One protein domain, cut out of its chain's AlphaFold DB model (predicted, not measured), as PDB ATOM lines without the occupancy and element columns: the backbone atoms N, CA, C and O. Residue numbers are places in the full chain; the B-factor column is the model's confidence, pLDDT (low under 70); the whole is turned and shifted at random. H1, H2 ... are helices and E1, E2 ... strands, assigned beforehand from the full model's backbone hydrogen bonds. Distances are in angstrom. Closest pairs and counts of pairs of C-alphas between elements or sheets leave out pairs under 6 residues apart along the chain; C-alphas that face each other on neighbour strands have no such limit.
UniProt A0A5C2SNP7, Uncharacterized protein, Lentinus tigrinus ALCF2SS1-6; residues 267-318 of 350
ATOM      1  N   VAL A 267     175.254 207.846 192.697       88.50
ATOM      2  CA  VAL A 267     175.835 209.064 193.257       88.50
ATOM      3  C   VAL A 267     174.714 209.986 193.739       88.50
ATOM      4  O   VAL A 267     173.672 210.082 193.084       88.50
ATOM      5  N   PRO A 268     174.891 210.689 194.870       88.75
ATOM      6  CA  PRO A 268     173.897 211.640 195.344       88.75
ATOM      7  C   PRO A 268     173.836 212.854 194.408       88.75
ATOM      8  O   PRO A 268     174.865 213.406 194.009       88.75
ATOM      9  N   CYS A 269     172.622 213.290 194.068       87.62
ATOM     10  CA  CYS A 269     172.411 214.533 193.337       87.62
ATOM     11  C   CYS A 269     172.916 215.718 194.172       87.62
ATOM     12  O   CYS A 269     172.529 215.879 195.327       87.62
ATOM     13  N   LYS A 270     173.768 216.559 193.576       86.69
ATOM     14  CA  LYS A 270     174.387 217.718 194.243       86.69
ATOM     15  C   LYS A 270     173.537 218.995 194.207       86.69
ATOM     16  O   LYS A 270     174.021 220.039 194.629       86.69
ATOM     17  N   TRP A 271     172.324 218.940 193.659       84.50
ATOM     18  CA  TRP A 271     171.424 220.092 193.650       84.50
ATOM     19  C   TRP A 271     170.837 220.306 195.048       84.50
ATOM     20  O   TRP A 271     170.467 219.324 195.700       84.50
ATOM     21  N   GLU A 272     170.774 221.564 195.498       82.62
ATOM     22  CA  GLU A 272     170.261 221.922 196.828       82.62
ATOM     23  C   GLU A 272     168.879 221.289 197.052       82.62
ATOM     24  O   GLU A 272     168.020 221.306 196.171       82.62
ATOM     25  N   ASP A 273     168.710 220.639 198.203       86.38
ATOM     26  CA  ASP A 273     167.476 219.968 198.637       86.38
ATOM     27  C   ASP A 273     166.961 218.794 197.775       86.38
ATOM     28  O   ASP A 273     165.897 218.245 198.056       86.38
ATOM     29  N   CYS A 274     167.707 218.321 196.766       91.00
ATOM     30  CA  CYS A 274     167.258 217.189 195.946       91.00
ATOM     31  C   CYS A 274     167.265 215.850 196.708       91.00
ATOM     32  O   CYS A 274     166.305 215.082 196.645       91.00
ATOM     33  N   GLY A 275     168.382 215.514 197.365       88.88
ATOM     34  CA  GLY A 275     168.551 214.285 198.155       88.88
ATOM     35  C   GLY A 275     168.455 212.943 197.398       88.88
ATOM     36  O   GLY A 275     168.665 211.893 198.007       88.88
ATOM     37  N   LYS A 276     168.155 212.926 196.090       89.19
ATOM     38  CA  LYS A 276     168.005 211.685 195.308       89.19
ATOM     39  C   LYS A 276     169.356 211.042 194.979       89.19
ATOM     40  O   LYS A 276     170.303 211.725 194.596       89.19
ATOM     41  N   GLN A 277     169.414 209.712 195.051       91.38
ATOM     42  CA  GLN A 277     170.503 208.903 194.496       91.38
ATOM     43  C   GLN A 277     170.234 208.655 193.007       91.38
ATOM     44  O   GLN A 277     169.155 208.187 192.639       91.38
ATOM     45  N   ILE A 278     171.192 208.987 192.144       90.75
ATOM     46  CA  ILE A 278     171.071 208.869 190.686       90.75
ATOM     47  C   ILE A 278     172.210 208.019 190.119       90.75
ATOM     48  O   ILE A 278     173.291 207.953 190.691       90.75
ATOM     49  N   SER A 279     171.975 207.340 188.994       89.44
ATOM     50  CA  SER A 279     173.044 206.620 188.281       89.44
ATOM     51  C   SER A 279     174.128 207.607 187.835       89.44
ATOM     52  O   SER A 279     173.799 208.651 187.272       89.44
ATOM     53  N   ASP A 280     175.403 207.247 188.020       84.81
ATOM     54  CA  ASP A 280     176.573 208.060 187.628       84.81
ATOM     55  C   ASP A 280     176.782 208.157 186.100       84.81
ATOM     56  O   ASP A 280     177.799 208.626 185.595       84.81
ATOM     57  N   SER A 281     175.816 207.690 185.310       87.06
ATOM     58  CA  SER A 281     175.853 207.906 183.871       87.06
ATOM     59  C   SER A 281     175.522 209.365 183.544       87.06
ATOM     60  O   SER A 281     174.467 209.887 183.911       87.06
ATOM     61  N   GLU A 282     176.392 210.011 182.765       76.38
ATOM     62  CA  GLU A 282     176.253 211.404 182.312       76.38
ATOM     63  C   GLU A 282     174.862 211.696 181.715       76.38
ATOM     64  O   GLU A 282     174.254 212.739 181.969       76.38
ATOM     65  N   SER A 283     174.299 210.725 180.987       74.62
ATOM     66  CA  SER A 283     172.957 210.813 180.403       74.62
ATOM     67  C   SER A 283     171.829 210.908 181.442       74.62
ATOM     68  O   SER A 283     170.835 211.602 181.208       74.62
ATOM     69  N   TYR A 284     171.973 210.239 182.586       80.62
ATOM     70  CA  TYR A 284     170.960 210.193 183.636       80.62
ATOM     71  C   TYR A 284     171.066 211.407 184.557       80.62
ATOM     72  O   TYR A 284     170.044 212.012 184.873       80.62
ATOM     73  N   ILE A 285     172.294 211.829 184.883       80.50
ATOM     74  CA  ILE A 285     172.557 213.081 185.602       80.50
ATOM     75  C   ILE A 285     171.972 214.260 184.825       80.50
ATOM     76  O   ILE A 285     171.192 215.037 185.371       80.50
ATOM     77  N   THR A 286     172.274 214.348 183.528       78.56
ATOM     78  CA  THR A 286     171.756 215.419 182.670       78.56
ATOM     79  C   THR A 286     170.234 215.384 182.626       78.56
ATOM     80  O   THR A 286     169.587 216.397 182.867       78.56
ATOM     81  N   ARG A 287     169.619 214.222 182.385       84.69
ATOM     82  CA  ARG A 287     168.155 214.124 182.346       84.69
ATOM     83  C   ARG A 287     167.513 214.562 183.663       84.69
ATOM     84  O   ARG A 287     166.561 215.333 183.620       84.69
ATOM     85  N   HIS A 288     168.036 214.101 184.795       84.44
ATOM     86  CA  HIS A 288     167.514 214.440 186.115       84.44
ATOM     87  C   HIS A 288     167.642 215.941 186.411       84.44
ATOM     88  O   HIS A 288     166.657 216.565 186.790       84.44
ATOM     89  N   LEU A 289     168.806 216.548 186.155       83.25
ATOM     90  CA  LEU A 289     169.006 217.989 186.341       83.25
ATOM     91  C   LEU A 289     168.074 218.821 185.451       83.25
ATOM     92  O   LEU A 289     167.446 219.769 185.913       83.25
ATOM     93  N   TYR A 290     167.925 218.434 184.185       79.44
ATOM     94  CA  TYR A 290     167.076 219.163 183.246       79.44
ATOM     95  C   TYR A 290     165.575 218.999 183.501       79.44
ATOM     96  O   TYR A 290     164.812 219.887 183.138       79.44
ATOM     97  N   GLN A 291     165.137 217.861 184.043       78.62
ATOM     98  CA  GLN A 291     163.715 217.596 184.280       78.62
ATOM     99  C   GLN A 291     163.249 218.080 185.648       78.62
ATOM    100  O   GLN A 291     162.184 218.683 185.733       78.62
ATOM    101  N   ASP A 292     164.032 217.811 186.690       77.19
ATOM    102  CA  ASP A 292     163.583 218.015 188.067       77.19
ATOM    103  C   ASP A 292     163.981 219.396 188.609       77.19
ATOM    104  O   ASP A 292     163.326 219.888 189.524       77.19
ATOM    105  N   HIS A 293     165.016 220.035 188.044       78.31
ATOM    106  CA  HIS A 293     165.627 221.230 188.647       78.31
ATOM    107  C   HIS A 293     165.642 222.469 187.750       78.31
ATOM    108  O   HIS A 293     165.527 223.592 188.241       78.31
ATOM    109  N   LEU A 294     165.746 222.303 186.431       76.94
ATOM    110  CA  LEU A 294     165.681 223.424 185.492       76.94
ATOM    111  C   LEU A 294     164.247 223.655 185.001       76.94
ATOM    112  O   LEU A 294     163.738 222.932 184.144       76.94
ATOM    113  N   GLN A 295     163.618 224.733 185.476       64.62
ATOM    114  CA  GLN A 295     162.416 225.273 184.841       64.62
ATOM    115  C   GLN A 295     162.790 225.902 183.496       64.62
ATOM    116  O   GLN A 295     163.174 227.067 183.412       64.62
ATOM    117  N   ILE A 296     162.691 225.117 182.424       66.31
ATOM    118  CA  ILE A 296     162.803 225.644 181.065       66.31
ATOM    119  C   ILE A 296     161.417 226.114 180.633       66.31
ATOM    120  O   ILE A 296     160.521 225.305 180.387       66.31
ATOM    121  N   GLU A 297     161.244 227.431 180.547       61.56
ATOM    122  CA  GLU A 297     160.028 228.037 180.015       61.56
ATOM    123  C   GLU A 297     159.993 227.888 178.488       61.56
ATOM    124  O   GLU A 297     160.807 228.470 177.768       61.56
ATOM    125  N   TYR A 298     159.021 227.136 177.973       63.31
ATOM    126  CA  TYR A 298     158.770 227.056 176.537       63.31
ATOM    127  C   TYR A 298     157.644 228.023 176.161       63.31
ATOM    128  O   TYR A 298     156.520 227.911 176.652       63.31
ATOM    129  N   ARG A 299     157.927 228.975 175.262       61.12
ATOM    130  CA  ARG A 299     156.892 229.809 174.631       61.12
ATOM    131  C   ARG A 299     156.455 229.181 173.316       61.12
ATOM    132  O   ARG A 299     157.285 228.877 172.462       61.12
ATOM    133  N   CYS A 300     155.148 229.015 173.146       73.31
ATOM    134  CA  CYS A 300     154.585 228.513 171.902       73.31
ATOM    135  C   CYS A 300     154.747 229.557 170.785       73.31
ATOM    136  O   CYS A 300     154.355 230.717 170.933       73.31
ATOM    137  N   LEU A 301     155.323 229.148 169.655       56.66
ATOM    138  CA  LEU A 301     155.480 229.995 168.477       56.66
ATOM    139  C   LEU A 301     154.282 229.767 167.537       56.66
ATOM    140  O   LEU A 301     154.324 228.885 166.686       56.66
ATOM    141  N   LYS A 302     153.260 230.629 167.684       56.34
ATOM    142  CA  LYS A 302     152.002 230.771 166.907       56.34
ATOM    143  C   LYS A 302     150.824 229.866 167.302       56.34
ATOM    144  O   LYS A 302     150.946 228.654 167.387       56.34
ATOM    145  N   GLY A 303     149.646 230.490 167.423       64.50
ATOM    146  CA  GLY A 303     148.340 229.821 167.519       64.50
ATOM    147  C   GLY A 303     147.838 229.522 168.935       64.50
ATOM    148  O   GLY A 303     146.682 229.150 169.086       64.50
ATOM    149  N   CYS A 304     148.660 229.728 169.963       60.38
ATOM    150  CA  CYS A 304     148.265 229.550 171.360       60.38
ATOM    151  C   CYS A 304     148.051 230.902 172.057       60.38
ATOM    152  O   CYS A 304     148.751 231.864 171.726       60.38
ATOM    153  N   PRO A 305     147.126 230.985 173.032       64.25
ATOM    154  CA  PRO A 305     146.931 232.192 173.830       64.25
ATOM    155  C   PRO A 305     148.250 232.581 174.508       64.25
ATOM    156  O   PRO A 305     148.912 231.734 175.115       64.25
ATOM    157  N   ALA A 306     148.639 233.852 174.366       56.47
ATOM    158  CA  ALA A 306     149.954 234.379 174.739       56.47
ATOM    159  C   ALA A 306     150.286 234.248 176.238       56.47
ATOM    160  O   ALA A 306     151.456 234.335 176.612       56.47
ATOM    161  N   ASP A 307     149.280 233.972 177.071       61.22
ATOM    162  CA  ASP A 307     149.397 233.978 178.530       61.22
ATOM    163  C   ASP A 307     149.591 232.589 179.151       61.22
ATOM    164  O   ASP A 307     149.806 232.475 180.359       61.22
ATOM    165  N   LYS A 308     149.560 231.507 178.357       56.94
ATOM    166  CA  LYS A 308     149.784 230.156 178.892       56.94
ATOM    167  C   LYS A 308     151.271 229.802 178.895       56.94
ATOM    168  O   LYS A 308     151.904 229.666 177.847       56.94
ATOM    169  N   ARG A 309     151.816 229.638 180.101       52.22
ATOM    170  CA  ARG A 309     153.135 229.046 180.352       52.22
ATOM    171  C   ARG A 309     152.997 227.529 180.301       52.22
ATOM    172  O   ARG A 309     152.060 226.991 180.881       52.22
ATOM    173  N   TYR A 310     153.917 226.857 179.620       53.78
ATOM    174  CA  TYR A 310     153.917 225.399 179.514       53.78
ATOM    175  C   TYR A 310     155.220 224.855 180.090       53.78
ATOM    176  O   TYR A 310     156.305 225.215 179.622       53.78
ATOM    177  N   SER A 311     155.117 223.974 181.084       50.81
ATOM    178  CA  SER A 311     156.231 223.114 181.469       50.81
ATOM    179  C   SER A 311     156.364 221.975 180.457       50.81
ATOM    180  O   SER A 311     155.391 221.544 179.834       50.81
ATOM    181  N   ARG A 312     157.571 221.423 180.298       50.84
ATOM    182  CA  ARG A 312     157.798 220.247 179.440       50.84
ATOM    183  C   ARG A 312     156.951 219.041 179.869       50.84
ATOM    184  O   ARG A 312     156.583 218.231 179.020       50.84
ATOM    185  N   VAL A 313     156.621 218.947 181.160       53.50
ATOM    186  CA  VAL A 313     155.716 217.927 181.716       53.50
ATOM    187  C   VAL A 313     154.293 218.099 181.171       53.50
ATOM    188  O   VAL A 313     153.677 217.121 180.754       53.50
ATOM    189  N   ASP A 314     153.809 219.338 181.064       52.00
ATOM    190  CA  ASP A 314     152.475 219.643 180.529       52.00
ATOM    191  C   ASP A 314     152.372 219.321 179.037       52.00
ATOM    192  O   ASP A 314     151.331 218.872 178.561       52.00
ATOM    193  N   ILE A 315     153.461 219.517 178.289       55.81
ATOM    194  CA  ILE A 315     153.525 219.187 176.859       55.81
ATOM    195  C   ILE A 315     153.520 217.664 176.666       55.81
ATOM    196  O   ILE A 315     152.780 217.155 175.824       55.81
ATOM    197  N   ALA A 316     154.301 216.924 177.460       53.09
ATOM    198  CA  ALA A 316     154.363 215.464 177.376       53.09
ATOM    199  C   ALA A 316     153.025 214.795 177.737       53.09
ATOM    200  O   ALA A 316     152.636 213.828 177.085       53.09
ATOM    201  N   ASN A 317     152.293 215.344 178.711       49.84
ATOM    202  CA  ASN A 317     151.002 214.805 179.145       49.84
ATOM    203  C   ASN A 317     149.829 215.178 178.219       49.84
ATOM    204  O   ASN A 317     148.810 214.488 178.229       49.84
ATOM    205  N   ASN A 318     149.955 216.232 177.400       51.34
ATOM    206  CA  ASN A 318     148.893 216.691 176.494       51.34
ATOM    207  C   ASN A 318     149.042 216.225 175.036       51.34
ATOM    208  O   ASN A 318     148.139 216.457 174.228       51.34
TER     209      ASN A 318
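AT A GLANCE: This is residues 267 to 318 of the 350 residues of an uncharacterized protein of Lentinus tigrinus ALCF2SS1-6 (UniProt A0A5C2SNP7). Helix H1 lies between a small looped end, made of residues 267 to 279 with the short strand E1, and a long loop of residues 294 to 311 that reaches out and folds back to the short helix H2. The tip of that loop, residues 301 to 306, sticks out free. The printed part has 52 residues with one named strand and two named helices, in the order E1, H1, H2. It is mostly helix by its named elements, though under half of the residues are in them. The whole is only just loose, close to extended, with a radius of gyration of the C-alphas of 14.4 A, and forms a rod spanning 43 by 20 by 16 A.

HOW THE PARTS SIT: Start with H1, residues 282 to 293. Look back to E1, residues 277 to 279: the closest C-alphas of the two, those of Ile 278 and Ile 285, are 6.8 A apart. E1 pairs with no named strand, but residues 267 to 268 pair with its residues 277 to 278, antiparallel. H2, residues 312 to 318, is apart from E1 and only just apart from H1, the closest C-alphas being 8.1 A apart. In H1 and H2 every O i to N i+4 pair is within hydrogen-bond range.

IN THESE COORDINATES: Find C-alpha 282 at (176.253, 211.404, 182.312); from there H1 runs 15.8 A to C-alpha 293 at (165.627, 221.230, 188.647). E1 measures 7.1 A from first to last C-alpha. H2 measures 10.0 A and ends at C-alpha 318, at (148.893, 216.691, 176.494).

THE WHOLE: The two C-alphas farthest apart, those of Val 267 and Gly 303, are 43.0 A apart. The printed part has no cut. The link from E1 to H1 is tight, and that from H1 to H2 is long, with 18 residues. In the B-factor column, pLDDT is under 70 at residues 295 to 299 and 301 to 318; the mean of the printed part is 71.9.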